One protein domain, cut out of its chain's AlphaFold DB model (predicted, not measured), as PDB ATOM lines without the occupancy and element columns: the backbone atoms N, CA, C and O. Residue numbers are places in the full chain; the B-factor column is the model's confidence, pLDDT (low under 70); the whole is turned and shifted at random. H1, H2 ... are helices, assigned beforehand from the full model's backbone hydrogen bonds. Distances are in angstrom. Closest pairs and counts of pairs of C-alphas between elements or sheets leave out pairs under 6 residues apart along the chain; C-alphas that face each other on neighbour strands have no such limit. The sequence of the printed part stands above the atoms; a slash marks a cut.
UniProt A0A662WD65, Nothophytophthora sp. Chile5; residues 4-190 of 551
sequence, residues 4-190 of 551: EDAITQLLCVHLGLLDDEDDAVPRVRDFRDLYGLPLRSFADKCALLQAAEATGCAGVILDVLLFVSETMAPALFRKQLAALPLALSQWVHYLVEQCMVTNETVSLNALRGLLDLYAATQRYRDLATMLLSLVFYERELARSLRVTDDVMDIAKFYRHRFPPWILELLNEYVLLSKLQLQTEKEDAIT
ATOM      1  N   GLU A   4      23.432  60.255   6.699       86.00
ATOM      2  CA  GLU A   4      23.023  59.399   7.821       86.00
ATOM      3  C   GLU A   4      23.834  59.658   9.100       86.00
ATOM      4  O   GLU A   4      23.262  59.696  10.190       86.00
ATOM      5  N   ASP A   5      25.141  59.928   8.979       86.94
ATOM      6  CA  ASP A   5      26.000  60.258  10.125       86.94
ATOM      7  C   ASP A   5      25.562  61.577  10.780       86.94
ATOM      8  O   ASP A   5      25.479  61.674  12.003       86.94
ATOM      9  N   ALA A   6      25.247  62.588   9.961       86.88
ATOM     10  CA  ALA A   6      24.792  63.893  10.435       86.88
ATOM     11  C   ALA A   6      23.422  63.801  11.131       86.88
ATOM     12  O   ALA A   6      23.227  64.394  12.190       86.88
ATOM     13  N   ILE A   7      22.493  63.016  10.575       91.62
ATOM     14  CA  ILE A   7      21.182  62.763  11.190       91.62
ATOM     15  C   ILE A   7      21.318  61.997  12.502       91.62
ATOM     16  O   ILE A   7      20.634  62.323  13.469       91.62
ATOM     17  N   THR A   8      22.209  61.008  12.562       89.75
ATOM     18  CA  THR A   8      22.454  60.237  13.787       89.75
ATOM     19  C   THR A   8      22.984  61.139  14.899       89.75
ATOM     20  O   THR A   8      22.515  61.053  16.031       89.75
ATOM     21  N   GLN A   9      23.902  62.057  14.577       89.12
ATOM     22  CA  GLN A   9      24.398  63.044  15.538       89.12
ATOM     23  C   GLN A   9      23.286  63.980  16.025       89.12
ATOM     24  O   GLN A   9      23.108  64.105  17.234       89.12
ATOM     25  N   LEU A  10      22.486  64.553  15.116       89.00
ATOM     26  CA  LEU A  10      21.328  65.380  15.482       89.00
ATOM     27  C   LEU A  10      20.329  64.616  16.360       89.00
ATOM     28  O   LEU A  10      19.827  65.152  17.345       89.00
ATOM     29  N   LEU A  11      20.053  63.350  16.046       90.12
ATOM     30  CA  LEU A  11      19.156  62.517  16.841       90.12
ATOM     31  C   LEU A  11      19.701  62.293  18.256       90.12
ATOM     32  O   LEU A  11      18.950  62.431  19.218       90.12
ATOM     33  N   CYS A  12      20.999  62.013  18.402       88.50
ATOM     34  CA  CYS A  12      21.637  61.900  19.714       88.50
ATOM     35  C   CYS A  12      21.535  63.202  20.523       88.50
ATOM     36  O   CYS A  12      21.317  63.134  21.731       88.50
ATOM     37  N   VAL A  13      21.631  64.372  19.877       88.12
ATOM     38  CA  VAL A  13      21.430  65.679  20.534       88.12
ATOM     39  C   VAL A  13      20.000  65.800  21.059       88.12
ATOM     40  O   VAL A  13      19.801  66.059  22.243       88.12
ATOM     41  N   HIS A  14      18.998  65.574  20.204       87.69
ATOM     42  CA  HIS A  14      17.579  65.712  20.569       87.69
ATOM     43  C   HIS A  14      17.115  64.683  21.607       87.69
ATOM     44  O   HIS A  14      16.174  64.944  22.353       87.69
ATOM     45  N   LEU A  15      17.778  63.528  21.686       88.31
ATOM     46  CA  LEU A  15      17.546  62.518  22.722       88.31
ATOM     47  C   LEU A  15      18.344  62.771  24.014       88.31
ATOM     48  O   LEU A  15      18.168  62.029  24.979       88.31
ATOM     49  N   GLY A  16      19.210  63.792  24.050       85.25
ATOM     50  CA  GLY A  16      20.052  64.106  25.208       85.25
ATOM     51  C   GLY A  16      21.122  63.049  25.499       85.25
ATOM     52  O   GLY A  16      21.499  62.865  26.649       85.25
ATOM     53  N   LEU A  17      21.581  62.326  24.472       82.06
ATOM     54  CA  LEU A  17      22.527  61.206  24.580       82.06
ATOM     55  C   LEU A  17      23.993  61.620  24.373       82.06
ATOM     56  O   LEU A  17      24.856  60.757  24.225       82.06
ATOM     57  N   LEU A  18      24.279  62.920  24.292       72.12
ATOM     58  CA  LEU A  18      25.644  63.419  24.146       72.12
ATOM     59  C   LEU A  18      26.218  63.825  25.503       72.12
ATOM     60  O   LEU A  18      25.705  64.743  26.136       72.12
ATOM     61  N   ASP A  19      27.321  63.182  25.881       60.16
ATOM     62  CA  ASP A  19      28.193  63.630  26.965       60.16
ATOM     63  C   ASP A  19      29.085  64.793  26.474       60.16
ATOM     64  O   ASP A  19      29.619  64.761  25.353       60.16
ATOM     65  N   ASP A  20      29.245  65.817  27.319       58.19
ATOM     66  CA  ASP A  20      29.975  67.074  27.051       58.19
ATOM     67  C   ASP A  20      31.508  66.904  26.889       58.19
ATOM     68  O   ASP A  20      32.209  67.873  26.617       58.19
ATOM     69  N   GLU A  21      32.051  65.692  27.027       55.00
ATOM     70  CA  GLU A  21      33.483  65.465  27.303       55.00
ATOM     71  C   GLU A  21      34.382  65.184  26.074       55.00
ATOM     72  O   GLU A  21      35.583  64.996  26.243       55.00
ATOM     73  N   ASP A  22      33.875  65.184  24.833       55.19
ATOM     74  CA  ASP A  22      34.691  64.844  23.643       55.19
ATOM     75  C   ASP A  22      34.569  65.876  22.498       55.19
ATOM     76  O   ASP A  22      33.806  65.708  21.538       55.19
ATOM     77  N   ASP A  23      35.379  66.938  22.577       56.66
ATOM     78  CA  ASP A  23      35.485  68.051  21.608       56.66
ATOM     79  C   ASP A  23      36.334  67.736  20.352       56.66
ATOM     80  O   ASP A  23      36.557  68.596  19.497       56.66
ATOM     81  N   ALA A  24      36.830  66.505  20.198       56.47
ATOM     82  CA  ALA A  24      37.801  66.163  19.151       56.47
ATOM     83  C   ALA A  24      37.197  65.926  17.746       56.47
ATOM     84  O   ALA A  24      37.943  65.808  16.772       56.47
ATOM     85  N   VAL A  25      35.868  65.856  17.608       60.44
ATOM     86  CA  VAL A  25      35.187  65.585  16.327       60.44
ATOM     87  C   VAL A  25      34.200  66.716  16.025       60.44
ATOM     88  O   VAL A  25      33.416  67.056  16.908       60.44
ATOM     89  N   PRO A  26      34.175  67.293  14.804       63.84
ATOM     90  CA  PRO A  26      33.129  68.240  14.425       63.84
ATOM     91  C   PRO A  26      31.765  67.541  14.521       63.84
ATOM     92  O   PRO A  26      31.483  66.629  13.740       63.84
ATOM     93  N   ARG A  27      30.957  67.933  15.513       76.38
ATOM     94  CA  ARG A  27      29.621  67.382  15.784       76.38
ATOM     95  C   ARG A  27      28.555  68.314  15.228       76.38
ATOM     96  O   ARG A  27      28.643  69.521  15.417       76.38
ATOM     97  N   VAL A  28      27.537  67.742  14.600       81.62
ATOM     98  CA  VAL A  28      26.327  68.458  14.195       81.62
ATOM     99  C   VAL A  28      25.402  68.539  15.410       81.62
ATOM    100  O   VAL A  28      24.846  67.518  15.819       81.62
ATOM    101  N   ARG A  29      25.282  69.722  16.020       82.94
ATOM    102  CA  ARG A  29      24.435  69.964  17.201       82.94
ATOM    103  C   ARG A  29      23.112  70.627  16.839       82.94
ATOM    104  O   ARG A  29      22.105  70.345  17.478       82.94
ATOM    105  N   ASP A  30      23.112  71.484  15.823       86.38
ATOM    106  CA  ASP A  30      21.919  72.175  15.338       86.38
ATOM    107  C   ASP A  30      21.884  72.276  13.800       86.38
ATOM    108  O   ASP A  30      22.765  71.787  13.083       86.38
ATOM    109  N   PHE A  31      20.849  72.929  13.264       87.38
ATOM    110  CA  PHE A  31      20.721  73.144  11.823       87.38
ATOM    111  C   PHE A  31      21.819  74.033  11.212       87.38
ATOM    112  O   PHE A  31      22.039  73.979  10.001       87.38
ATOM    113  N   ARG A  32      22.496  74.879  11.999       89.50
ATOM    114  CA  ARG A  32      23.544  75.789  11.507       89.50
ATOM    115  C   ARG A  32      24.817  75.019  11.192       89.50
ATOM    116  O   ARG A  32      25.487  75.324  10.204       89.50
ATOM    117  N   ASP A  33      25.097  73.972  11.958       87.69
ATOM    118  CA  ASP A  33      26.236  73.086  11.713       87.69
ATOM    119  C   ASP A  33      26.111  72.335  10.374       87.69
ATOM    120  O   ASP A  33      27.119  72.010   9.736       87.69
ATOM    121  N   LEU A  34      24.883  72.143   9.868       87.44
ATOM    122  CA  LEU A  34      24.636  71.529   8.557       87.44
ATOM    123  C   LEU A  34      25.211  72.350   7.387       87.44
ATOM    124  O   LEU A  34      25.573  71.767   6.363       87.44
ATOM    125  N   TYR A  35      25.375  73.674   7.528       86.50
ATOM    126  CA  TYR A  35      25.998  74.521   6.495       86.50
ATOM    127  C   TYR A  35      27.501  74.270   6.345       86.50
ATOM    128  O   TYR A  35      28.065  74.551   5.285       86.50
ATOM    129  N   GLY A  36      28.150  73.732   7.382       83.44
ATOM    130  CA  GLY A  36      29.564  73.359   7.353       83.44
ATOM    131  C   GLY A  36      29.839  72.056   6.596       83.44
ATOM    132  O   GLY A  36      30.987  71.775   6.246       83.44
ATOM    133  N   LEU A  37      28.804  71.257   6.314       85.50
ATOM    134  CA  LEU A  37      28.942  69.959   5.662       85.50
ATOM    135  C   LEU A  37      28.989  70.083   4.126       85.50
ATOM    136  O   LEU A  37      28.373  70.975   3.540       85.50
ATOM    137  N   PRO A  38      29.660  69.156   3.415       82.69
ATOM    138  CA  PRO A  38      29.746  69.160   1.953       82.69
ATOM    139  C   PRO A  38      28.443  68.699   1.258       82.69
ATOM    140  O   PRO A  38      28.488  68.052   0.217       82.69
ATOM    141  N   LEU A  39      27.272  69.056   1.792       81.62
ATOM    142  CA  LEU A  39      25.941  68.681   1.295       81.62
ATOM    143  C   LEU A  39      25.486  69.621   0.167       81.62
ATOM    144  O   LEU A  39      24.481  70.330   0.259       81.62
ATOM    145  N   ARG A  40      26.288  69.693  -0.901       79.88
ATOM    146  CA  ARG A  40      26.093  70.668  -1.987       79.88
ATOM    147  C   ARG A  40      25.113  70.186  -3.049       79.88
ATOM    148  O   ARG A  40      24.435  71.019  -3.657       79.88
ATOM    149  N   SER A  41      25.032  68.877  -3.291       87.81
ATOM    150  CA  SER A  41      24.194  68.347  -4.363       87.81
ATOM    151  C   SER A  41      22.722  68.251  -3.953       87.81
ATOM    152  O   SER A  41      22.365  68.184  -2.776       87.81
ATOM    153  N   PHE A  42      21.837  68.242  -4.950       88.44
ATOM    154  CA  PHE A  42      20.412  68.003  -4.726       88.44
ATOM    155  C   PHE A  42      20.153  66.609  -4.140       88.44
ATOM    156  O   PHE A  42      19.296  66.471  -3.270       88.44
ATOM    157  N   ALA A  43      20.905  65.597  -4.586       89.06
ATOM    158  CA  ALA A  43      20.772  64.226  -4.106       89.06
ATOM    159  C   ALA A  43      21.117  64.117  -2.614       89.06
ATOM    160  O   ALA A  43      20.344  63.527  -1.866       89.06
ATOM    161  N   ASP A  44      22.193  64.779  -2.171       89.50
ATOM    162  CA  ASP A  44      22.611  64.770  -0.761       89.50
ATOM    163  C   ASP A  44      21.545  65.396   0.144       89.50
ATOM    164  O   ASP A  44      21.219  64.858   1.197       89.50
ATOM    165  N   LYS A  45      20.942  66.509  -0.296       92.00
ATOM    166  CA  LYS A  45      19.854  67.179   0.433       92.00
ATOM    167  C   LYS A  45      18.585  66.327   0.500       92.00
ATOM    168  O   LYS A  45      17.888  66.351   1.508       92.00
ATOM    169  N   CYS A  46      18.281  65.572  -0.558       91.62
ATOM    170  CA  CYS A  46      17.149  64.645  -0.556       91.62
ATOM    171  C   CYS A  46      17.399  63.461   0.382       91.62
ATOM    172  O   CYS A  46      16.509  63.111   1.150       91.62
ATOM    173  N   ALA A  47      18.607  62.891   0.354       91.56
ATOM    174  CA  ALA A  47      19.005  61.810   1.249       91.56
ATOM    175  C   ALA A  47      18.969  62.256   2.719       91.56
ATOM    176  O   ALA A  47      18.445  61.537   3.562       91.56
ATOM    177  N   LEU A  48      19.438  63.474   3.013       93.06
ATOM    178  CA  LEU A  48      19.368  64.069   4.349       93.06
ATOM    179  C   LEU A  48      17.923  64.193   4.846       93.06
ATOM    180  O   LEU A  48      17.623  63.796   5.968       93.06
ATOM    181  N   LEU A  49      17.019  64.704   4.007       93.38
ATOM    182  CA  LEU A  49      15.616  64.882   4.376       93.38
ATOM    183  C   LEU A  49      14.883  63.541   4.559       93.38
ATOM    184  O   LEU A  49      14.090  63.403   5.486       93.38
ATOM    185  N   GLN A  50      15.178  62.543   3.721       94.12
ATOM    186  CA  GLN A  50      14.637  61.185   3.859       94.12
ATOM    187  C   GLN A  50      15.142  60.494   5.129       94.12
ATOM    188  O   GLN A  50      14.354  59.889   5.854       94.12
ATOM    189  N   ALA A  51      16.438  60.617   5.427       93.31
ATOM    190  CA  ALA A  51      17.026  60.079   6.647       93.31
ATOM    191  C   ALA A  51      16.443  60.760   7.896       93.31
ATOM    192  O   ALA A  51      16.115  60.079   8.863       93.31
ATOM    193  N   ALA A  52      16.233  62.080   7.855       94.12
ATOM    194  CA  ALA A  52      15.576  62.821   8.928       94.12
ATOM    195  C   ALA A  52      14.140  62.336   9.166       94.12
ATOM    196  O   ALA A  52      13.762  62.072  10.306       94.12
ATOM    197  N   GLU A  53      13.349  62.163   8.104       94.25
ATOM    198  CA  GLU A  53      11.979  61.657   8.222       94.25
ATOM    199  C   GLU A  53      11.931  60.232   8.792       94.25
ATOM    200  O   GLU A  53      11.081  59.941   9.634       94.25
ATOM    201  N   ALA A  54      12.878  59.370   8.409       94.06
ATOM    202  CA  ALA A  54      12.978  58.006   8.924       94.06
ATOM    203  C   ALA A  54      13.207  57.942  10.446       94.06
ATOM    204  O   ALA A  54      12.835  56.951  11.072       94.06
ATOM    205  N   THR A  55      13.767  58.993  11.059       92.62
ATOM    206  CA  THR A  55      13.925  59.053  12.524       92.62
ATOM    207  C   THR A  55      12.601  59.226  13.269       92.62
ATOM    208  O   THR A  55      12.522  58.895  14.450       92.62
ATOM    209  N   GLY A  56      11.576  59.799  12.625       90.25
ATOM    210  CA  GLY A  56      10.321  60.189  13.277       90.25
ATOM    211  C   GLY A  56      10.461  61.276  14.357       90.25
ATOM    212  O   GLY A  56       9.480  61.592  15.029       90.25
ATOM    213  N   CYS A  57      11.649  61.863  14.543       92.81
ATOM    214  CA  CYS A  57      11.899  62.882  15.557       92.81
ATOM    215  C   CYS A  57      11.581  64.281  15.011       92.81
ATOM    216  O   CYS A  57      12.244  64.768  14.096       92.81
ATOM    217  N   ALA A  58      10.593  64.961  15.601       91.69
ATOM    218  CA  ALA A  58      10.152  66.284  15.152       91.69
ATOM    219  C   ALA A  58      11.269  67.347  15.176       91.69
ATOM    220  O   ALA A  58      11.332  68.176  14.269       91.69
ATOM    221  N   GLY A  59      12.156  67.299  16.180       90.62
ATOM    222  CA  GLY A  59      13.293  68.217  16.310       90.62
ATOM    223  C   GLY A  59      14.305  68.058  15.174       90.62
ATOM    224  O   GLY A  59      14.590  69.018  14.464       90.62
ATOM    225  N   VAL A  60      14.747  66.821  14.920       93.50
ATOM    226  CA  VAL A  60      15.679  66.490  13.824       93.50
ATOM    227  C   VAL A  60      15.087  66.849  12.461       93.50
ATOM    228  O   VAL A  60      15.763  67.431  11.613       93.50
ATOM    229  N   ILE A  61      13.807  66.524  12.247       95.00
ATOM    230  CA  ILE A  61      13.091  66.866  11.015       95.00
ATOM    231  C   ILE A  61      13.077  68.387  10.820       95.00
ATOM    232  O   ILE A  61      13.353  68.853   9.716       95.00
ATOM    233  N   LEU A  62      12.786  69.165  11.866       94.12
ATOM    234  CA  LEU A  62      12.740  70.623  11.775       94.12
ATOM    235  C   LEU A  62      14.111  71.234  11.463       94.12
ATOM    236  O   LEU A  62      14.188  72.080  10.576       94.12
ATOM    237  N   ASP A  63      15.183  70.785  12.117       92.88
ATOM    238  CA  ASP A  63      16.537  71.292  11.855       92.88
ATOM    239  C   ASP A  63      16.942  71.090  10.390       92.88
ATOM    240  O   ASP A  63      17.414  72.002   9.705       92.88
ATOM    241  N   VAL A  64      16.673  69.899   9.861       94.19
ATOM    242  CA  VAL A  64      16.957  69.576   8.461       94.19
ATOM    243  C   VAL A  64      16.067  70.381   7.516       94.19
ATOM    244  O   VAL A  64      16.541  70.856   6.484       94.19
ATOM    245  N   LEU A  65      14.794  70.584   7.860       94.25
ATOM    246  CA  LEU A  65      13.883  71.420   7.080       94.25
ATOM    247  C   LEU A  65      14.350  72.875   7.004       94.25
ATOM    248  O   LEU A  65      14.306  73.447   5.915       94.25
ATOM    249  N   LEU A  66      14.830  73.457   8.108       93.12
ATOM    250  CA  LEU A  66      15.370  74.820   8.135       93.12
ATOM    251  C   LEU A  66      16.552  74.950   7.169       93.12
ATOM    252  O   LEU A  66      16.506  75.774   6.254       93.12
ATOM    253  N   PHE A  67      17.537  74.056   7.279       93.81
ATOM    254  CA  PHE A  67      18.697  74.021   6.386       93.81
ATOM    255  C   PHE A  67      18.315  73.832   4.907       93.81
ATOM    256  O   PHE A  67      18.798  74.538   4.014       93.81
ATOM    257  N   VAL A  68      17.436  72.871   4.607       93.25
ATOM    258  CA  VAL A  68      17.041  72.582   3.222       93.25
ATOM    259  C   VAL A  68      16.195  73.721   2.641       93.25
ATOM    260  O   VAL A  68      16.330  74.017   1.452       93.25
ATOM    261  N   SER A  69      15.376  74.397   3.450       91.44
ATOM    262  CA  SER A  69      14.537  75.514   2.998       91.44
ATOM    263  C   SER A  69      15.350  76.715   2.499       91.44
ATOM    264  O   SER A  69      14.936  77.372   1.544       91.44
ATOM    265  N   GLU A  70      16.529  76.961   3.080       90.62
ATOM    266  CA  GLU A  70      17.421  78.055   2.678       90.62
ATOM    267  C   GLU A  70      18.380  77.663   1.546       90.62
ATOM    268  O   GLU A  70      18.809  78.504   0.756       90.62
ATOM    269  N   THR A  71      18.725  76.377   1.441       91.12
ATOM    270  CA  THR A  71      19.746  75.903   0.495       91.12
ATOM    271  C   THR A  71      19.179  75.247  -0.764       91.12
ATOM    272  O   THR A  71      19.938  74.946  -1.695       91.12
ATOM    273  N   MET A  72      17.872  74.988  -0.829       90.69
ATOM    274  CA  MET A  72      17.189  74.405  -1.984       90.69
ATOM    275  C   MET A  72      16.265  75.428  -2.652       90.69
ATOM    276  O   MET A  72      15.621  76.240  -1.998       90.69
ATOM    277  N   ALA A  73      16.143  75.364  -3.981       89.31
ATOM    278  CA  ALA A  73      15.178  76.197  -4.693       89.31
ATOM    279  C   ALA A  73      13.736  75.907  -4.202       89.31
ATOM    280  O   ALA A  73      13.353  74.733  -4.138       89.31
ATOM    281  N   PRO A  74      12.884  76.928  -3.962       87.00
ATOM    282  CA  PRO A  74      11.554  76.742  -3.363       87.00
ATOM    283  C   PRO A  74      10.619  75.781  -4.113       87.00
ATOM    284  O   PRO A  74       9.735  75.166  -3.521       87.00
ATOM    285  N   ALA A  75      10.765  75.657  -5.435       85.88
ATOM    286  CA  ALA A  75       9.979  74.712  -6.233       85.88
ATOM    287  C   ALA A  75      10.394  73.251  -5.983       85.88
ATOM    288  O   ALA A  75       9.539  72.373  -5.876       85.88
ATOM    289  N   LEU A  76      11.700  73.000  -5.855       88.81
ATOM    290  CA  LEU A  76      12.243  71.671  -5.579       88.81
ATOM    291  C   LEU A  76      11.958  71.251  -4.138       88.81
ATOM    292  O   LEU A  76      11.550  70.116  -3.912       88.81
ATOM    293  N   PHE A  77      12.077  72.188  -3.196       90.88
ATOM    294  CA  PHE A  77      11.748  71.956  -1.794       90.88
ATOM    295  C   PHE A  77      10.291  71.515  -1.623       90.88
ATOM    296  O   PHE A  77      10.021  70.453  -1.068       90.88
ATOM    297  N   ARG A  78       9.341  72.252  -2.217       87.94
ATOM    298  CA  ARG A  78       7.912  71.891  -2.190       87.94
ATOM    299  C   ARG A  78       7.626  70.535  -2.834       87.94
ATOM    300  O   ARG A  78       6.797  69.788  -2.321       87.94
ATOM    301  N   LYS A  79       8.317  70.201  -3.931       88.25
ATOM    302  CA  LYS A  79       8.193  68.889  -4.581       88.25
ATOM    303  C   LYS A  79       8.656  67.758  -3.661       88.25
ATOM    304  O   LYS A  79       8.008  66.718  -3.644       88.25
ATOM    305  N   GLN A  80       9.735  67.961  -2.904       90.56
ATOM    306  CA  GLN A  80      10.215  66.959  -1.951       90.56
ATOM    307  C   GLN A  80       9.298  66.825  -0.738       90.56
ATOM    308  O   GLN A  80       8.955  65.710  -0.368       90.56
ATOM    309  N   LEU A  81       8.797  67.934  -0.185       91.00
ATOM    310  CA  LEU A  81       7.811  67.882   0.899       91.00
ATOM    311  C   LEU A  81       6.531  67.137   0.497       91.00
ATOM    312  O   LEU A  81       5.948  66.436   1.312       91.00
ATOM    313  N   ALA A  82       6.098  67.237  -0.762       87.31
ATOM    314  CA  ALA A  82       4.935  66.487  -1.238       87.31
ATOM    315  C   ALA A  82       5.123  64.955  -1.167       87.31
ATOM    316  O   ALA A  82       4.132  64.235  -1.078       87.31
ATOM    317  N   ALA A  83       6.367  64.465  -1.213       89.38
ATOM    318  CA  ALA A  83       6.693  63.042  -1.131       89.38
ATOM    319  C   ALA A  83       6.918  62.543   0.311       89.38
ATOM    320  O   ALA A  83       6.950  61.334   0.523       89.38
ATOM    321  N   LEU A  84       7.063  63.459   1.276       92.19
ATOM    322  CA  LEU A  84       7.527  63.203   2.642       92.19
ATOM    323  C   LEU A  84       6.498  63.757   3.656       92.19
ATOM    324  O   LEU A  84       6.546  64.941   4.014       92.19
ATOM    325  N   PRO A  85       5.486  62.962   4.059       88.94
ATOM    326  CA  PRO A  85       4.305  63.455   4.770       88.94
ATOM    327  C   PRO A  85       4.584  63.983   6.185       88.94
ATOM    328  O   PRO A  85       3.953  64.968   6.586       88.94
ATOM    329  N   LEU A  86       5.508  63.379   6.940       90.38
ATOM    330  CA  LEU A  86       5.867  63.845   8.284       90.38
ATOM    331  C   LEU A  86       6.633  65.161   8.183       90.38
ATOM    332  O   LEU A  86       6.284  66.123   8.868       90.38
ATOM    333  N   ALA A  87       7.593  65.243   7.258       92.56
ATOM    334  CA  ALA A  87       8.341  66.468   6.991       92.56
ATOM    335  C   ALA A  87       7.412  67.619   6.567       92.56
ATOM    336  O   ALA A  87       7.515  68.735   7.077       92.56
ATOM    337  N   LEU A  88       6.436  67.345   5.696       91.06
ATOM    338  CA  LEU A  88       5.417  68.322   5.318       91.06
ATOM    339  C   LEU A  88       4.571  68.774   6.512       91.06
ATOM    340  O   LEU A  88       4.308  69.966   6.649       91.06
ATOM    341  N   SER A  89       4.131  67.846   7.367       89.19
ATOM    342  CA  SER A  89       3.330  68.189   8.547       89.19
ATOM    343  C   SER A  89       4.101  69.069   9.533       89.19
ATOM    344  O   SER A  89       3.563  70.076   9.997       89.19
ATOM    345  N   GLN A  90       5.382  68.763   9.757       91.56
ATOM    346  CA  GLN A  90       6.261  69.539  10.623       91.56
ATOM    347  C   GLN A  90       6.528  70.932  10.045       91.56
ATOM    348  O   GLN A  90       6.488  71.926  10.768       91.56
ATOM    349  N   TRP A  91       6.725  71.029   8.727       91.38
ATOM    350  CA  TRP A  91       6.904  72.312   8.051       91.38
ATOM    351  C   TRP A  91       5.648  73.188   8.114       91.38
ATOM    352  O   TRP A  91       5.733  74.388   8.367       91.38
ATOM    353  N   VAL A  92       4.465  72.594   7.928       87.88
ATOM    354  CA  VAL A  92       3.185  73.294   8.100       87.88
ATOM    355  C   VAL A  92       3.037  73.804   9.533       87.88
ATOM    356  O   VAL A  92       2.672  74.963   9.711       87.88
ATOM    357  N   HIS A  93       3.342  72.977  10.538       86.69
ATOM    358  CA  HIS A  93       3.278  73.380  11.944       86.69
ATOM    359  C   HIS A  93       4.193  74.574  12.228       86.69
ATOM    360  O   HIS A  93       3.735  75.585  12.756       86.69
ATOM    361  N   TYR A  94       5.453  74.493  11.796       87.31
ATOM    362  CA  TYR A  94       6.421  75.578  11.929       87.31
ATOM    363  C   TYR A  94       5.923  76.882  11.294       87.31
ATOM    364  O   TYR A  94       5.947  77.931  11.930       87.31
ATOM    365  N   LEU A  95       5.405  76.827  10.062       84.69
ATOM    366  CA  LEU A  95       4.878  78.015   9.389       84.69
ATOM    367  C   LEU A  95       3.658  78.609  10.109       84.69
ATOM    368  O   LEU A  95       3.539  79.831  10.189       84.69
ATOM    369  N   VAL A  96       2.756  77.775  10.636       80.06
ATOM    370  CA  VAL A  96       1.600  78.241  11.423       80.06
ATOM    371  C   VAL A  96       2.068  78.922  12.709       80.06
ATOM    372  O   VAL A  96       1.604  80.019  13.014       80.06
ATOM    373  N   GLU A  97       3.007  78.315  13.430       80.94
ATOM    374  CA  GLU A  97       3.569  78.861  14.665       80.94
ATOM    375  C   GLU A  97       4.277  80.197  14.415       80.94
ATOM    376  O   GLU A  97       3.995  81.184  15.093       80.94
ATOM    377  N   GLN A  98       5.097  80.286  13.363       77.44
ATOM    378  CA  GLN A  98       5.711  81.549  12.959       77.44
ATOM    379  C   GLN A  98       4.672  82.620  12.637       77.44
ATOM    380  O   GLN A  98       4.841  83.772  13.040       77.44
ATOM    381  N   CYS A  99       3.581  82.265  11.956       71.38
ATOM    382  CA  CYS A  99       2.505  83.209  11.662       71.38
ATOM    383  C   CYS A  99       1.825  83.731  12.937       71.38
ATOM    384  O   CYS A  99       1.515  84.922  12.988       71.38
ATOM    385  N   MET A 100       1.617  82.874  13.947       68.19
ATOM    386  CA  MET A 100       1.015  83.250  15.235       68.19
ATOM    387  C   MET A 100       1.948  84.107  16.100       68.19
ATOM    388  O   MET A 100       1.484  85.025  16.767       68.19
ATOM    389  N   VAL A 101       3.254  83.826  16.093       65.31
ATOM    390  CA  VAL A 101       4.242  84.566  16.898       65.31
ATOM    391  C   VAL A 101       4.539  85.944  16.304       65.31
ATOM    392  O   VAL A 101       4.737  86.908  17.038       65.31
ATOM    393  N   THR A 102       4.575  86.056  14.973       59.97
ATOM    394  CA  THR A 102       4.983  87.297  14.289       59.97
ATOM    395  C   THR A 102       3.852  88.292  14.066       59.97
ATOM    396  O   THR A 102       4.129  89.472  13.858       59.97
ATOM    397  N   ASN A 103       2.587  87.859  14.110       60.25
ATOM    398  CA  ASN A 103       1.455  88.735  13.832       60.25
ATOM    399  C   ASN A 103       0.438  88.712  14.972       60.25
ATOM    400  O   ASN A 103      -0.158  87.681  15.265       60.25
ATOM    401  N   GLU A 104       0.138  89.888  15.529       57.44
ATOM    402  CA  GLU A 104      -0.981  90.071  16.467       57.44
ATOM    403  C   GLU A 104      -2.348  89.787  15.811       57.44
ATOM    404  O   GLU A 104      -3.342  89.542  16.495       57.44
ATOM    405  N   THR A 105      -2.415  89.818  14.472       58.59
ATOM    406  CA  THR A 105      -3.629  89.565  13.684       58.59
ATOM    407  C   THR A 105      -3.346  88.610  12.527       58.59
ATOM    408  O   THR A 105      -2.353  88.744  11.812       58.59
ATOM    409  N   VAL A 106      -4.231  87.636  12.316       61.06
ATOM    410  CA  VAL A 106      -4.076  86.642  11.251       61.06
ATOM    411  C   VAL A 106      -4.445  87.283   9.912       61.06
ATOM    412  O   VAL A 106      -5.619  87.398   9.570       61.06
ATOM    413  N   SER A 107      -3.444  87.744   9.161       65.06
ATOM    414  CA  SER A 107      -3.640  88.320   7.828       65.06
ATOM    415  C   SER A 107      -3.359  87.295   6.725       65.06
ATOM    416  O   SER A 107      -2.472  86.450   6.846       65.06
ATOM    417  N   LEU A 108      -4.075  87.390   5.601       66.12
ATOM    418  CA  LEU A 108      -3.833  86.527   4.436       66.12
ATOM    419  C   LEU A 108      -2.427  86.698   3.846       66.12
ATOM    420  O   LEU A 108      -1.875  85.753   3.287       66.12
ATOM    421  N   ASN A 109      -1.824  87.878   4.014       68.25
ATOM    422  CA  ASN A 109      -0.451  88.137   3.589       68.25
ATOM    423  C   ASN A 109       0.559  87.322   4.400       68.25
ATOM    424  O   ASN A 109       1.477  86.754   3.812       68.25
ATOM    425  N   ALA A 110       0.356  87.201   5.717       66.44
ATOM    426  CA  ALA A 110       1.181  86.344   6.567       66.44
ATOM    427  C   ALA A 110       1.063  84.862   6.167       66.44
ATOM    428  O   ALA A 110       2.039  84.121   6.200       66.44
ATOM    429  N   LEU A 111      -0.113  84.442   5.694       74.06
ATOM    430  CA  LEU A 111      -0.400  83.054   5.321       74.06
ATOM    431  C   LEU A 111      -0.081  82.712   3.862       74.06
ATOM    432  O   LEU A 111      -0.312  81.579   3.433       74.06
ATOM    433  N   ARG A 112       0.481  83.644   3.087       77.00
ATOM    434  CA  ARG A 112       0.766  83.431   1.662       77.00
ATOM    435  C   ARG A 112       1.698  82.247   1.409       77.00
ATOM    436  O   ARG A 112       1.449  81.466   0.494       77.00
ATOM    437  N   GLY A 113       2.704  82.053   2.263       77.25
ATOM    438  CA  GLY A 113       3.597  80.892   2.183       77.25
ATOM    439  C   GLY A 113       2.869  79.557   2.384       77.25
ATOM    440  O   GLY A 113       3.137  78.593   1.667       77.25
ATOM    441  N   LEU A 114       1.897  79.510   3.302       82.62
ATOM    442  CA  LEU A 114       1.061  78.329   3.552       82.62
ATOM    443  C   LEU A 114       0.074  78.068   2.408       82.62
ATOM    444  O   LEU A 114      -0.098  76.920   1.998       82.62
ATOM    445  N   LEU A 115      -0.535  79.124   1.861       82.62
ATOM    446  CA  LEU A 115      -1.405  79.044   0.682       82.62
ATOM    447  C   LEU A 115      -0.665  78.414  -0.506       82.62
ATOM    448  O   LEU A 115      -1.139  77.440  -1.095       82.62
ATOM    449  N   ASP A 116       0.528  78.929  -0.809       82.50
ATOM    450  CA  ASP A 116       1.368  78.449  -1.905       82.50
ATOM    451  C   ASP A 116       1.861  77.011  -1.673       82.50
ATOM    452  O   ASP A 116       1.999  76.237  -2.626       82.50
ATOM    453  N   LEU A 117       2.125  76.634  -0.419       86.06
ATOM    454  CA  LEU A 117       2.532  75.281  -0.044       86.06
ATOM    455  C   LEU A 117       1.393  74.272  -0.232       86.06
ATOM    456  O   LEU A 117       1.600  73.232  -0.862       86.06
ATOM    457  N   TYR A 118       0.188  74.563   0.265       87.12
ATOM    458  CA  TYR A 118      -0.957  73.664   0.096       87.12
ATOM    459  C   TYR A 118      -1.376  73.527  -1.369       87.12
ATOM    460  O   TYR A 118      -1.719  72.429  -1.812       87.12
ATOM    461  N   ALA A 119      -1.302  74.616  -2.141       84.69
ATOM    462  CA  ALA A 119      -1.567  74.582  -3.574       84.69
ATOM    463  C   ALA A 119      -0.534  73.722  -4.325       84.69
ATOM    464  O   ALA A 119      -0.915  72.895  -5.155       84.69
ATOM    465  N   ALA A 120       0.757  73.869  -4.007       84.75
ATOM    466  CA  ALA A 120       1.832  73.100  -4.639       84.75
ATOM    467  C   ALA A 120       1.797  71.605  -4.280       84.75
ATOM    468  O   ALA A 120       2.109  70.764  -5.121       84.75
ATOM    469  N   THR A 121       1.390  71.270  -3.054       84.62
ATOM    470  CA  THR A 121       1.269  69.884  -2.564       84.62
ATOM    471  C   THR A 121      -0.088  69.242  -2.885       84.62
ATOM    472  O   THR A 121      -0.334  68.105  -2.495       84.62
ATOM    473  N   GLN A 122      -0.973  69.945  -3.606       84.94
ATOM    474  CA  GLN A 122      -2.330  69.503  -3.967       84.94
ATOM    475  C   GLN A 122      -3.239  69.161  -2.769       84.94
ATOM    476  O   GLN A 122      -4.247  68.465  -2.912       84.94
ATOM    477  N   ARG A 123      -2.944  69.697  -1.580       85.19
ATOM    478  CA  ARG A 123      -3.719  69.487  -0.347       85.19
ATOM    479  C   ARG A 123      -4.871  70.488  -0.232       85.19
ATOM    480  O   ARG A 123      -4.978  71.265   0.716       85.19
ATOM    481  N   TYR A 124      -5.769  70.464  -1.214       84.94
ATOM    482  CA  TYR A 124      -6.863  71.438  -1.327       84.94
ATOM    483  C   TYR A 124      -7.879  71.372  -0.175       84.94
ATOM    484  O   TYR A 124      -8.505  72.379   0.142       84.94
ATOM    485  N   ARG A 125      -8.028  70.215   0.484       85.00
ATOM    486  CA  ARG A 125      -8.905  70.059   1.656       85.00
ATOM    487  C   ARG A 125      -8.372  70.802   2.886       85.00
ATOM    488  O   ARG A 125      -9.147  71.425   3.609       85.00
ATOM    489  N   ASP A 126      -7.063  70.763   3.099       85.00
ATOM    490  CA  ASP A 126      -6.419  71.454   4.219       85.00
ATOM    491  C   ASP A 126      -6.370  72.959   3.966       85.00
ATOM    492  O   ASP A 126      -6.681  73.745   4.857       85.00
ATOM    493  N   LEU A 127      -6.118  73.351   2.713       85.94
ATOM    494  CA  LEU A 127      -6.257  74.732   2.255       85.94
ATOM    495  C   LEU A 127      -7.661  75.286   2.538       85.94
ATOM    496  O   LEU A 127      -7.794  76.353   3.129       85.94
ATOM    497  N   ALA A 128      -8.704  74.550   2.156       85.25
ATOM    498  CA  ALA A 128     -10.092  74.906   2.434       85.25
ATOM    499  C   ALA A 128     -10.378  75.061   3.936       85.25
ATOM    500  O   ALA A 128     -11.010  76.030   4.354       85.25
ATOM    501  N   THR A 129      -9.898  74.119   4.749       86.00
ATOM    502  CA  THR A 129     -10.095  74.136   6.207       86.00
ATOM    503  C   THR A 129      -9.406  75.341   6.839       86.00
ATOM    504  O   THR A 129     -10.001  76.034   7.662       86.00
ATOM    505  N   MET A 130      -8.181  75.636   6.402       84.25
ATOM    506  CA  MET A 130      -7.435  76.804   6.843       84.25
ATOM    507  C   MET A 130      -8.177  78.091   6.466       84.25
ATOM    508  O   MET A 130      -8.469  78.890   7.350       84.25
ATOM    509  N   LEU A 131      -8.593  78.252   5.206       84.62
ATOM    510  CA  LEU A 131      -9.353  79.422   4.751       84.62
ATOM    511  C   LEU A 131     -10.642  79.644   5.560       84.62
ATOM    512  O   LEU A 131     -10.927  80.770   5.967       84.62
ATOM    513  N   LEU A 132     -11.396  78.578   5.846       85.88
ATOM    514  CA  LEU A 132     -12.585  78.653   6.700       85.88
ATOM    515  C   LEU A 132     -12.228  79.060   8.135       85.88
ATOM    516  O   LEU A 132     -12.906  79.901   8.719       85.88
ATOM    517  N   SER A 133     -11.148  78.517   8.702       83.50
ATOM    518  CA  SER A 133     -10.715  78.872  10.058       83.50
ATOM    519  C   SER A 133     -10.392  80.365  10.207       83.50
ATOM    520  O   SER A 133     -10.711  80.946  11.241       83.50
ATOM    521  N   LEU A 134      -9.871  81.014   9.155       80.12
ATOM    522  CA  LEU A 134      -9.610  82.460   9.145       80.12
ATOM    523  C   LEU A 134     -10.884  83.285   9.265       80.12
ATOM    524  O   LEU A 134     -10.931  84.244  10.034       80.12
ATOM    525  N   VAL A 135     -11.927  82.888   8.535       83.00
ATOM    526  CA  VAL A 135     -13.231  83.557   8.578       83.00
ATOM    527  C   VAL A 135     -13.804  83.527   9.997       83.00
ATOM    528  O   VAL A 135     -14.318  84.539  10.482       83.00
ATOM    529  N   PHE A 136     -13.670  82.394  10.692       77.94
ATOM    530  CA  PHE A 136     -14.231  82.199  12.032       77.94
ATOM    531  C   PHE A 136     -13.353  82.724  13.178       77.94
ATOM    532  O   PHE A 136     -13.880  83.000  14.263       77.94
ATOM    533  N   TYR A 137     -12.047  82.898  12.953       78.38
ATOM    534  CA  TYR A 137     -11.124  83.447  13.950       78.38
ATOM    535  C   TYR A 137     -11.478  84.896  14.318       78.38
ATOM    536  O   TYR A 137     -11.463  85.276  15.492       78.38
ATOM    537  N   GLU A 138     -11.870  85.700  13.330       76.50
ATOM    538  CA  GLU A 138     -12.085  87.132  13.514       76.50
ATOM    539  C   GLU A 138     -13.365  87.440  14.311       76.50
ATOM    540  O   GLU A 138     -14.488  87.200  13.855       76.50
ATOM    541  N   ARG A 139     -13.205  87.997  15.523       75.50
ATOM    542  CA  ARG A 139     -14.307  88.269  16.473       75.50
ATOM    543  C   ARG A 139     -15.279  89.341  15.994       75.50
ATOM    544  O   ARG A 139     -16.476  89.253  16.271       75.50
ATOM    545  N   GLU A 140     -14.783  90.340  15.275       82.31
ATOM    546  CA  GLU A 140     -15.603  91.438  14.782       82.31
ATOM    547  C   GLU A 140     -16.240  91.089  13.430       82.31
ATOM    548  O   GLU A 140     -15.548  90.925  12.428       82.31
ATOM    549  N   LEU A 141     -17.576  91.041  13.373       82.06
ATOM    550  CA  LEU A 141     -18.327  90.632  12.176       82.06
ATOM    551  C   LEU A 141     -17.981  91.470  10.927       82.06
ATOM    552  O   LEU A 141     -17.866  90.938   9.829       82.06
ATOM    553  N   ALA A 142     -17.742  92.774  11.094       83.12
ATOM    554  CA  ALA A 142     -17.353  93.664   9.997       83.12
ATOM    555  C   ALA A 142     -15.928  93.402   9.470       83.12
ATOM    556  O   ALA A 142     -15.645  93.633   8.294       83.12
ATOM    557  N   ARG A 143     -15.009  92.936  10.325       82.50
ATOM    558  CA  ARG A 143     -13.670  92.499   9.902       82.50
ATOM    559  C   ARG A 143     -13.730  91.114   9.272       82.50
ATOM    560  O   ARG A 143     -13.161  90.933   8.202       82.50
ATOM    561  N   SER A 144     -14.488  90.195   9.867       85.25
ATOM    562  CA  SER A 144     -14.700  88.848   9.328       85.25
ATOM    563  C   SER A 144     -15.281  88.886   7.911       85.25
ATOM    564  O   SER A 144     -14.796  88.169   7.046       85.25
ATOM    565  N   LEU A 145     -16.223  89.792   7.615       87.19
ATOM    566  CA  LEU A 145     -16.737  89.978   6.251       87.19
ATOM    567  C   LEU A 145     -15.651  90.373   5.240       87.19
ATOM    568  O   LEU A 145     -15.634  89.825   4.144       87.19
ATOM    569  N   ARG A 146     -14.716  91.258   5.613       85.62
ATOM    570  CA  ARG A 146     -13.590  91.637   4.740       85.62
ATOM    571  C   ARG A 146     -12.672  90.448   4.462       85.62
ATOM    572  O   ARG A 146     -12.359  90.177   3.313       85.62
ATOM    573  N   VAL A 147     -12.321  89.699   5.509       84.19
ATOM    574  CA  VAL A 147     -11.538  88.458   5.374       84.19
ATOM    575  C   VAL A 147     -12.286  87.433   4.520       84.19
ATOM    576  O   VAL A 147     -11.681  86.736   3.714       84.19
ATOM    577  N   THR A 148     -13.609  87.353   4.665       87.94
ATOM    578  CA  THR A 148     -14.445  86.437   3.884       87.94
ATOM    579  C   THR A 148     -14.445  86.799   2.407       87.94
ATOM    580  O   THR A 148     -14.358  85.894   1.586       87.94
ATOM    581  N   ASP A 149     -14.511  88.086   2.057       87.31
ATOM    582  CA  ASP A 149     -14.437  88.534   0.663       87.31
ATOM    583  C   ASP A 149     -13.106  88.096   0.021       87.31
ATOM    584  O   ASP A 149     -13.113  87.465  -1.040       87.31
ATOM    585  N   ASP A 150     -11.982  88.293   0.718       85.38
ATOM    586  CA  ASP A 150     -10.666  87.845   0.248       85.38
ATOM    587  C   ASP A 150     -10.587  86.305   0.123       85.38
ATOM    588  O   ASP A 150     -10.089  85.758  -0.867       85.38
ATOM    589  N   VAL A 151     -11.115  85.575   1.114       87.50
ATOM    590  CA  VAL A 151     -11.190  84.105   1.106       87.50
ATOM    591  C   VAL A 151     -12.068  83.601  -0.040       87.50
ATOM    592  O   VAL A 151     -11.724  82.605  -0.682       87.50
ATOM    593  N   MET A 152     -13.181  84.274  -0.338       88.56
ATOM    594  CA  MET A 152     -14.040  83.921  -1.464       88.56
ATOM    595  C   MET A 152     -13.317  84.086  -2.794       88.56
ATOM    596  O   MET A 152     -13.513  83.258  -3.681       88.56
ATOM    597  N   ASP A 153     -12.487  85.112  -2.962       87.12
ATOM    598  CA  ASP A 153     -11.738  85.308  -4.204       87.12
ATOM    599  C   ASP A 153     -10.695  84.204  -4.418       87.12
ATOM    600  O   ASP A 153     -10.598  83.644  -5.516       87.12
ATOM    601  N   ILE A 154     -10.019  83.775  -3.348       85.69
ATOM    602  CA  ILE A 154      -9.146  82.590  -3.374       85.69
ATOM    603  C   ILE A 154      -9.961  81.324  -3.683       85.69
ATOM    604  O   ILE A 154      -9.573  80.511  -4.526       85.69
ATOM    605  N   ALA A 155     -11.117  81.144  -3.044       86.62
ATOM    606  CA  ALA A 155     -11.958  79.970  -3.251       86.62
ATOM    607  C   ALA A 155     -12.541  79.899  -4.672       86.62
ATOM    608  O   ALA A 155     -12.644  78.809  -5.236       86.62
ATOM    609  N   LYS A 156     -12.867  81.042  -5.290       87.88
ATOM    610  CA  LYS A 156     -13.275  81.124  -6.702       87.88
ATOM    611  C   LYS A 156     -12.134  80.725  -7.631       87.88
ATOM    612  O   LYS A 156     -12.377  79.988  -8.585       87.88
ATOM    613  N   PHE A 157     -10.904  81.160  -7.346       87.19
ATOM    614  CA  PHE A 157      -9.724  80.760  -8.118       87.19
ATOM    615  C   PHE A 157      -9.525  79.235  -8.095       87.19
ATOM    616  O   PHE A 157      -9.263  78.621  -9.128       87.19
ATOM    617  N   TYR A 158      -9.754  78.597  -6.943       85.31
ATOM    618  CA  TYR A 158      -9.672  77.141  -6.776       85.31
ATOM    619  C   TYR A 158     -11.015  76.403  -6.934       85.31
ATOM    620  O   TYR A 158     -11.128  75.248  -6.520       85.31
ATOM    621  N   ARG A 159     -12.026  77.001  -7.586       84.19
ATOM    622  CA  ARG A 159     -13.394  76.447  -7.686       84.19
ATOM    623  C   ARG A 159     -13.455  75.004  -8.188       84.19
ATOM    624  O   ARG A 159     -14.286  74.233  -7.730       84.19
ATOM    625  N   HIS A 160     -12.593  74.631  -9.132       86.50
ATOM    626  CA  HIS A 160     -12.561  73.275  -9.701       86.50
ATOM    627  C   HIS A 160     -11.878  72.240  -8.795       86.50
ATOM    628  O   HIS A 160     -11.943  71.045  -9.066       86.50
ATOM    629  N   ARG A 161     -11.174  72.696  -7.755       86.69
ATOM    630  CA  ARG A 161     -10.423  71.862  -6.808       86.69
ATOM    631  C   ARG A 161     -11.115  71.760  -5.452       86.69
ATOM    632  O   ARG A 161     -10.877  70.798  -4.727       86.69
ATOM    633  N   PHE A 162     -11.950  72.735  -5.111       86.06
ATOM    634  CA  PHE A 162     -12.730  72.724  -3.883       86.06
ATOM    635  C   PHE A 162     -14.064  71.998  -4.056       86.06
ATOM    636  O   PHE A 162     -14.687  72.082  -5.116       86.06
ATOM    637  N   PRO A 163     -14.538  71.311  -3.005       82.75
ATOM    638  CA  PRO A 163     -15.919  70.873  -2.943       82.75
ATOM    639  C   PRO A 163     -16.895  72.045  -3.189       82.75
ATOM    640  O   PRO A 163     -16.705  73.111  -2.597       82.75
ATOM    641  N   PRO A 164     -17.956  71.859  -4.000       82.31
ATOM    642  CA  PRO A 164     -18.916  72.923  -4.324       82.31
ATOM    643  C   PRO A 164     -19.549  73.583  -3.093       82.31
ATOM    644  O   PRO A 164     -19.726  74.802  -3.069       82.31
ATOM    645  N   TRP A 165     -19.787  72.793  -2.042       86.12
ATOM    646  CA  TRP A 165     -20.418  73.247  -0.802       86.12
ATOM    647  C   TRP A 165     -19.615  74.325  -0.062       86.12
ATOM    648  O   TRP A 165     -20.192  75.068   0.719       86.12
ATOM    649  N   ILE A 166     -18.301  74.455  -0.288       87.06
ATOM    650  CA  ILE A 166     -17.483  75.475   0.394       87.06
ATOM    651  C   ILE A 166     -17.869  76.874  -0.073       87.06
ATOM    652  O   ILE A 166     -18.014  77.786   0.736       87.06
ATOM    653  N   LEU A 167     -18.031  77.048  -1.387       87.06
ATOM    654  CA  LEU A 167     -18.442  78.331  -1.951       87.06
ATOM    655  C   LEU A 167     -19.878  78.662  -1.549       87.06
ATOM    656  O   LEU A 167     -20.172  79.817  -1.258       87.06
ATOM    657  N   GLU A 168     -20.757  77.663  -1.514       88.12
ATOM    658  CA  GLU A 168     -22.128  77.820  -1.016       88.12
ATOM    659  C   GLU A 168     -22.125  78.262   0.452       88.12
ATOM    660  O   GLU A 168     -22.718  79.289   0.771       88.12
ATOM    661  N   LEU A 169     -21.347  77.597   1.312       89.12
ATOM    662  CA  LEU A 169     -21.219  77.931   2.730       89.12
ATOM    663  C   LEU A 169     -20.668  79.346   2.963       89.12
ATOM    664  O   LEU A 169     -21.184  80.076   3.807       89.12
ATOM    665  N   LEU A 170     -19.628  79.753   2.227       90.06
ATOM    666  CA  LEU A 170     -19.071  81.106   2.326       90.06
ATOM    667  C   LEU A 170     -20.090  82.164   1.882       90.06
ATOM    668  O   LEU A 170     -20.248  83.183   2.553       90.06
ATOM    669  N   ASN A 171     -20.819  81.911   0.790       90.38
ATOM    670  CA  ASN A 171     -21.879  82.809   0.333       90.38
ATOM    671  C   ASN A 171     -23.012  82.914   1.366       90.38
ATOM    672  O   ASN A 171     -23.438  84.023   1.689       90.38
ATOM    673  N   GLU A 172     -23.472  81.789   1.919       90.69
ATOM    674  CA  GLU A 172     -24.478  81.765   2.986       90.69
ATOM    675  C   GLU A 172     -24.004  82.532   4.225       90.69
ATOM    676  O   GLU A 172     -24.762  83.333   4.775       90.69
ATOM    677  N   TYR A 173     -22.739  82.366   4.627       90.38
ATOM    678  CA  TYR A 173     -22.147  83.100   5.743       90.38
ATOM    679  C   TYR A 173     -22.144  84.616   5.506       90.38
ATOM    680  O   TYR A 173     -22.528  85.376   6.398       90.38
ATOM    681  N   VAL A 174     -21.758  85.073   4.308       91.62
ATOM    682  CA  VAL A 174     -21.779  86.501   3.945       91.62
ATOM    683  C   VAL A 174     -23.204  87.050   3.972       91.62
ATOM    684  O   VAL A 174     -23.433  88.129   4.524       91.62
ATOM    685  N   LEU A 175     -24.163  86.321   3.392       92.06
ATOM    686  CA  LEU A 175     -25.571  86.718   3.365       92.06
ATOM    687  C   LEU A 175     -26.144  86.834   4.781       92.06
ATOM    688  O   LEU A 175     -26.721  87.869   5.120       92.06
ATOM    689  N   LEU A 176     -25.926  85.820   5.622       92.75
ATOM    690  CA  LEU A 176     -26.376  85.806   7.013       92.75
ATOM    691  C   LEU A 176     -25.732  86.932   7.825       92.75
ATOM    692  O   LEU A 176     -26.428  87.664   8.523       92.75
ATOM    693  N   SER A 177     -24.419  87.120   7.698       92.06
ATOM    694  CA  SER A 177     -23.675  88.145   8.438       92.06
ATOM    695  C   SER A 177     -24.121  89.562   8.067       92.06
ATOM    696  O   SER A 177     -24.272  90.416   8.942       92.06
ATOM    697  N   LYS A 178     -24.377  89.827   6.779       92.06
ATOM    698  CA  LYS A 178     -24.917  91.116   6.316       92.06
ATOM    699  C   LYS A 178     -26.322  91.362   6.857       92.06
ATOM    700  O   LYS A 178     -26.593  92.461   7.339       92.06
ATOM    701  N   LEU A 179     -27.178  90.340   6.827       92.56
ATOM    702  CA  LEU A 179     -28.532  90.424   7.365       92.56
ATOM    703  C   LEU A 179     -28.514  90.683   8.879       92.56
ATOM    704  O   LEU A 179     -29.175  91.607   9.339       92.56
ATOM    705  N   GLN A 180     -27.675  89.975   9.639       92.75
ATOM    706  CA  GLN A 180     -27.485  90.203  11.077       92.75
ATOM    707  C   GLN A 180     -27.010  91.627  11.391       92.75
ATOM    708  O   GLN A 180     -27.533  92.252  12.309       92.75
ATOM    709  N   LEU A 181     -26.052  92.172  10.628       91.38
ATOM    710  CA  LEU A 181     -25.593  93.556  10.811       91.38
ATOM    711  C   LEU A 181     -26.699  94.576  10.544       91.38
ATOM    712  O   LEU A 181     -26.774  95.594  11.232       91.38
ATOM    713  N   GLN A 182     -27.519  94.341   9.522       91.00
ATOM    714  CA  GLN A 182     -28.643  95.211   9.209       91.00
ATOM    715  C   GLN A 182     -29.702  95.148  10.316       91.00
ATOM    716  O   GLN A 182     -30.089  96.189  10.842       91.00
ATOM    717  N   THR A 183     -30.093  93.943  10.729       90.56
ATOM    718  CA  THR A 183     -31.066  93.727  11.804       90.56
ATOM    719  C   THR A 183     -30.591  94.313  13.128       90.56
ATOM    720  O   THR A 183     -31.365  94.990  13.791       90.56
ATOM    721  N   GLU A 184     -29.317  94.156  13.496       89.94
ATOM    722  CA  GLU A 184     -28.780  94.753  14.725       89.94
ATOM    723  C   GLU A 184     -28.888  96.287  14.706       89.94
ATOM    724  O   GLU A 184     -29.221  96.894  15.721       89.94
ATOM    725  N   LYS A 185     -28.653  96.930  13.553       87.50
ATOM    726  CA  LYS A 185     -28.797  98.388  13.409       87.50
ATOM    727  C   LYS A 185     -30.252  98.838  13.530       87.50
ATOM    728  O   LYS A 185     -30.522  99.831  14.202       87.50
ATOM    729  N   GLU A 186     -31.174  98.130  12.883       86.31
ATOM    730  CA  GLU A 186     -32.615  98.418  12.931       86.31
ATOM    731  C   GLU A 186     -33.182  98.199  14.347       86.31
ATOM    732  O   GLU A 186     -33.902  99.045  14.893       86.31
ATOM    733  N   ASP A 187     -32.789  97.102  14.991       86.56
ATOM    734  CA  ASP A 187     -33.282  96.716  16.308       86.56
ATOM    735  C   ASP A 187     -32.644  97.528  17.434       86.56
ATOM    736  O   ASP A 187     -33.315  97.798  18.424       86.56
ATOM    737  N   ALA A 188     -31.406  98.013  17.291       82.62
ATOM    738  CA  ALA A 188     -30.819  98.943  18.259       82.62
ATOM    739  C   ALA A 188     -31.602 100.268  18.354       82.62
ATOM    740  O   ALA A 188     -31.668 100.876  19.423       82.62
ATOM    741  N   ILE A 189     -32.227 100.709  17.254       78.38
ATOM    742  CA  ILE A 189     -33.082 101.908  17.224       78.38
ATOM    743  C   ILE A 189     -34.452 101.615  17.844       78.38
ATOM    744  O   ILE A 189     -35.020 102.466  18.549       78.38
ATOM    745  N   THR A 190     -34.977 100.422  17.558       78.44
ATOM    746  CA  THR A 190     -36.311  99.980  17.966       78.44
ATOM    747  C   THR A 190     -36.343  99.595  19.440       78.44
ATOM    748  O   THR A 190     -37.178 100.105  20.172       78.44
TER     749      THR A 190
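What this domain is: This is residues 4 to 190 of the 551 residues of a protein of Nothophytophthora sp. Chile5 (UniProt A0A662WD65). This is a long rod of helices following one another in a zigzag: H1 to H4 cluster toward one end, H6 links them with H7, and H7, H8, H9 and H10 fold back and forth toward the other end. Residues 19 to 25 stick out as a loop near the first end, and residues 182 to 190 of H10 stick out at the other. The printed part has 187 residues with ten named helices, H1 to H10 in chain order, and no named strand: all helix. It is loose, with a radius of gyration of the C-alphas of 22.1 A, and spans 81 by 35 by 22 A.

Where its parts are: Find C-alpha 4 at (23.023, 59.399, 7.821), where H1 begins; it runs to residue 14. Next come H2, residues 33 to 36, H3, residues 42 to 54, and H4, residues 58 to 71, 20.0 A long. H5 holds residues 74 to 83. Find C-alpha 85 at (4.305, 63.455, 4.770) to start H6, residues 85 to 102, 25.7 A long. H7 holds residues 112 to 120, H8 residues 124 to 137, and H9 residues 141 to 157, 24.2 A long. H10, residues 164 to 190, runs 39.1 A to C-alpha 190 at (-36.311, 99.980, 17.966).

How they stand to each other: Look first at Leu 10 and Val 60, the closest C-alphas of H1 and H4, 6.0 A apart; these helices touch at a steep tilt of 53 degrees. H2 and H4 only just touch, with 3 pairs of C-alphas within 8 A, the closest Leu 34 and Phe 67 at 6.8 A. H3 and H4 form a hairpin, closest at Ala 52 and Ile 61, 5.2 A. H4 and H6 are the hubs, touching four helices each; they touch each other about perpendicular, at 80 degrees, closest at Ile 61 and Ala 87, 6.2 A. H5 and H6 only just touch, only at the corner, with 3 pairs within 8 A, closest at Leu 81 and Leu 88, 5.0 A. Hairpins follow: H6 and H7, closest C-alphas Leu 95 and Leu 114, 7.0 A; H7 and H8, Tyr 118 and Leu 127, 5.8 A; H8 and H9, Val 135 and Ser 144, 5.5 A; H9 and H10, Leu 145 and Val 174, 6.5 A. H1 and H10 are apart. Every O i to N i+4 pair is within hydrogen-bond range in H1, H3, H4, H6, H7 and H8; H5 has 5 of 6, H9 12 of 13, H10 22 of 23, and H2 is too short for one.

The domain as a whole: The two C-alphas farthest apart are those of Ala 24 and Thr 190, 81.5 A. The printed part has no cut, and the link from H1 to H2 is long, 18 residues. Look for pLDDT under 70 at residues 19 to 26 and 100 to 110.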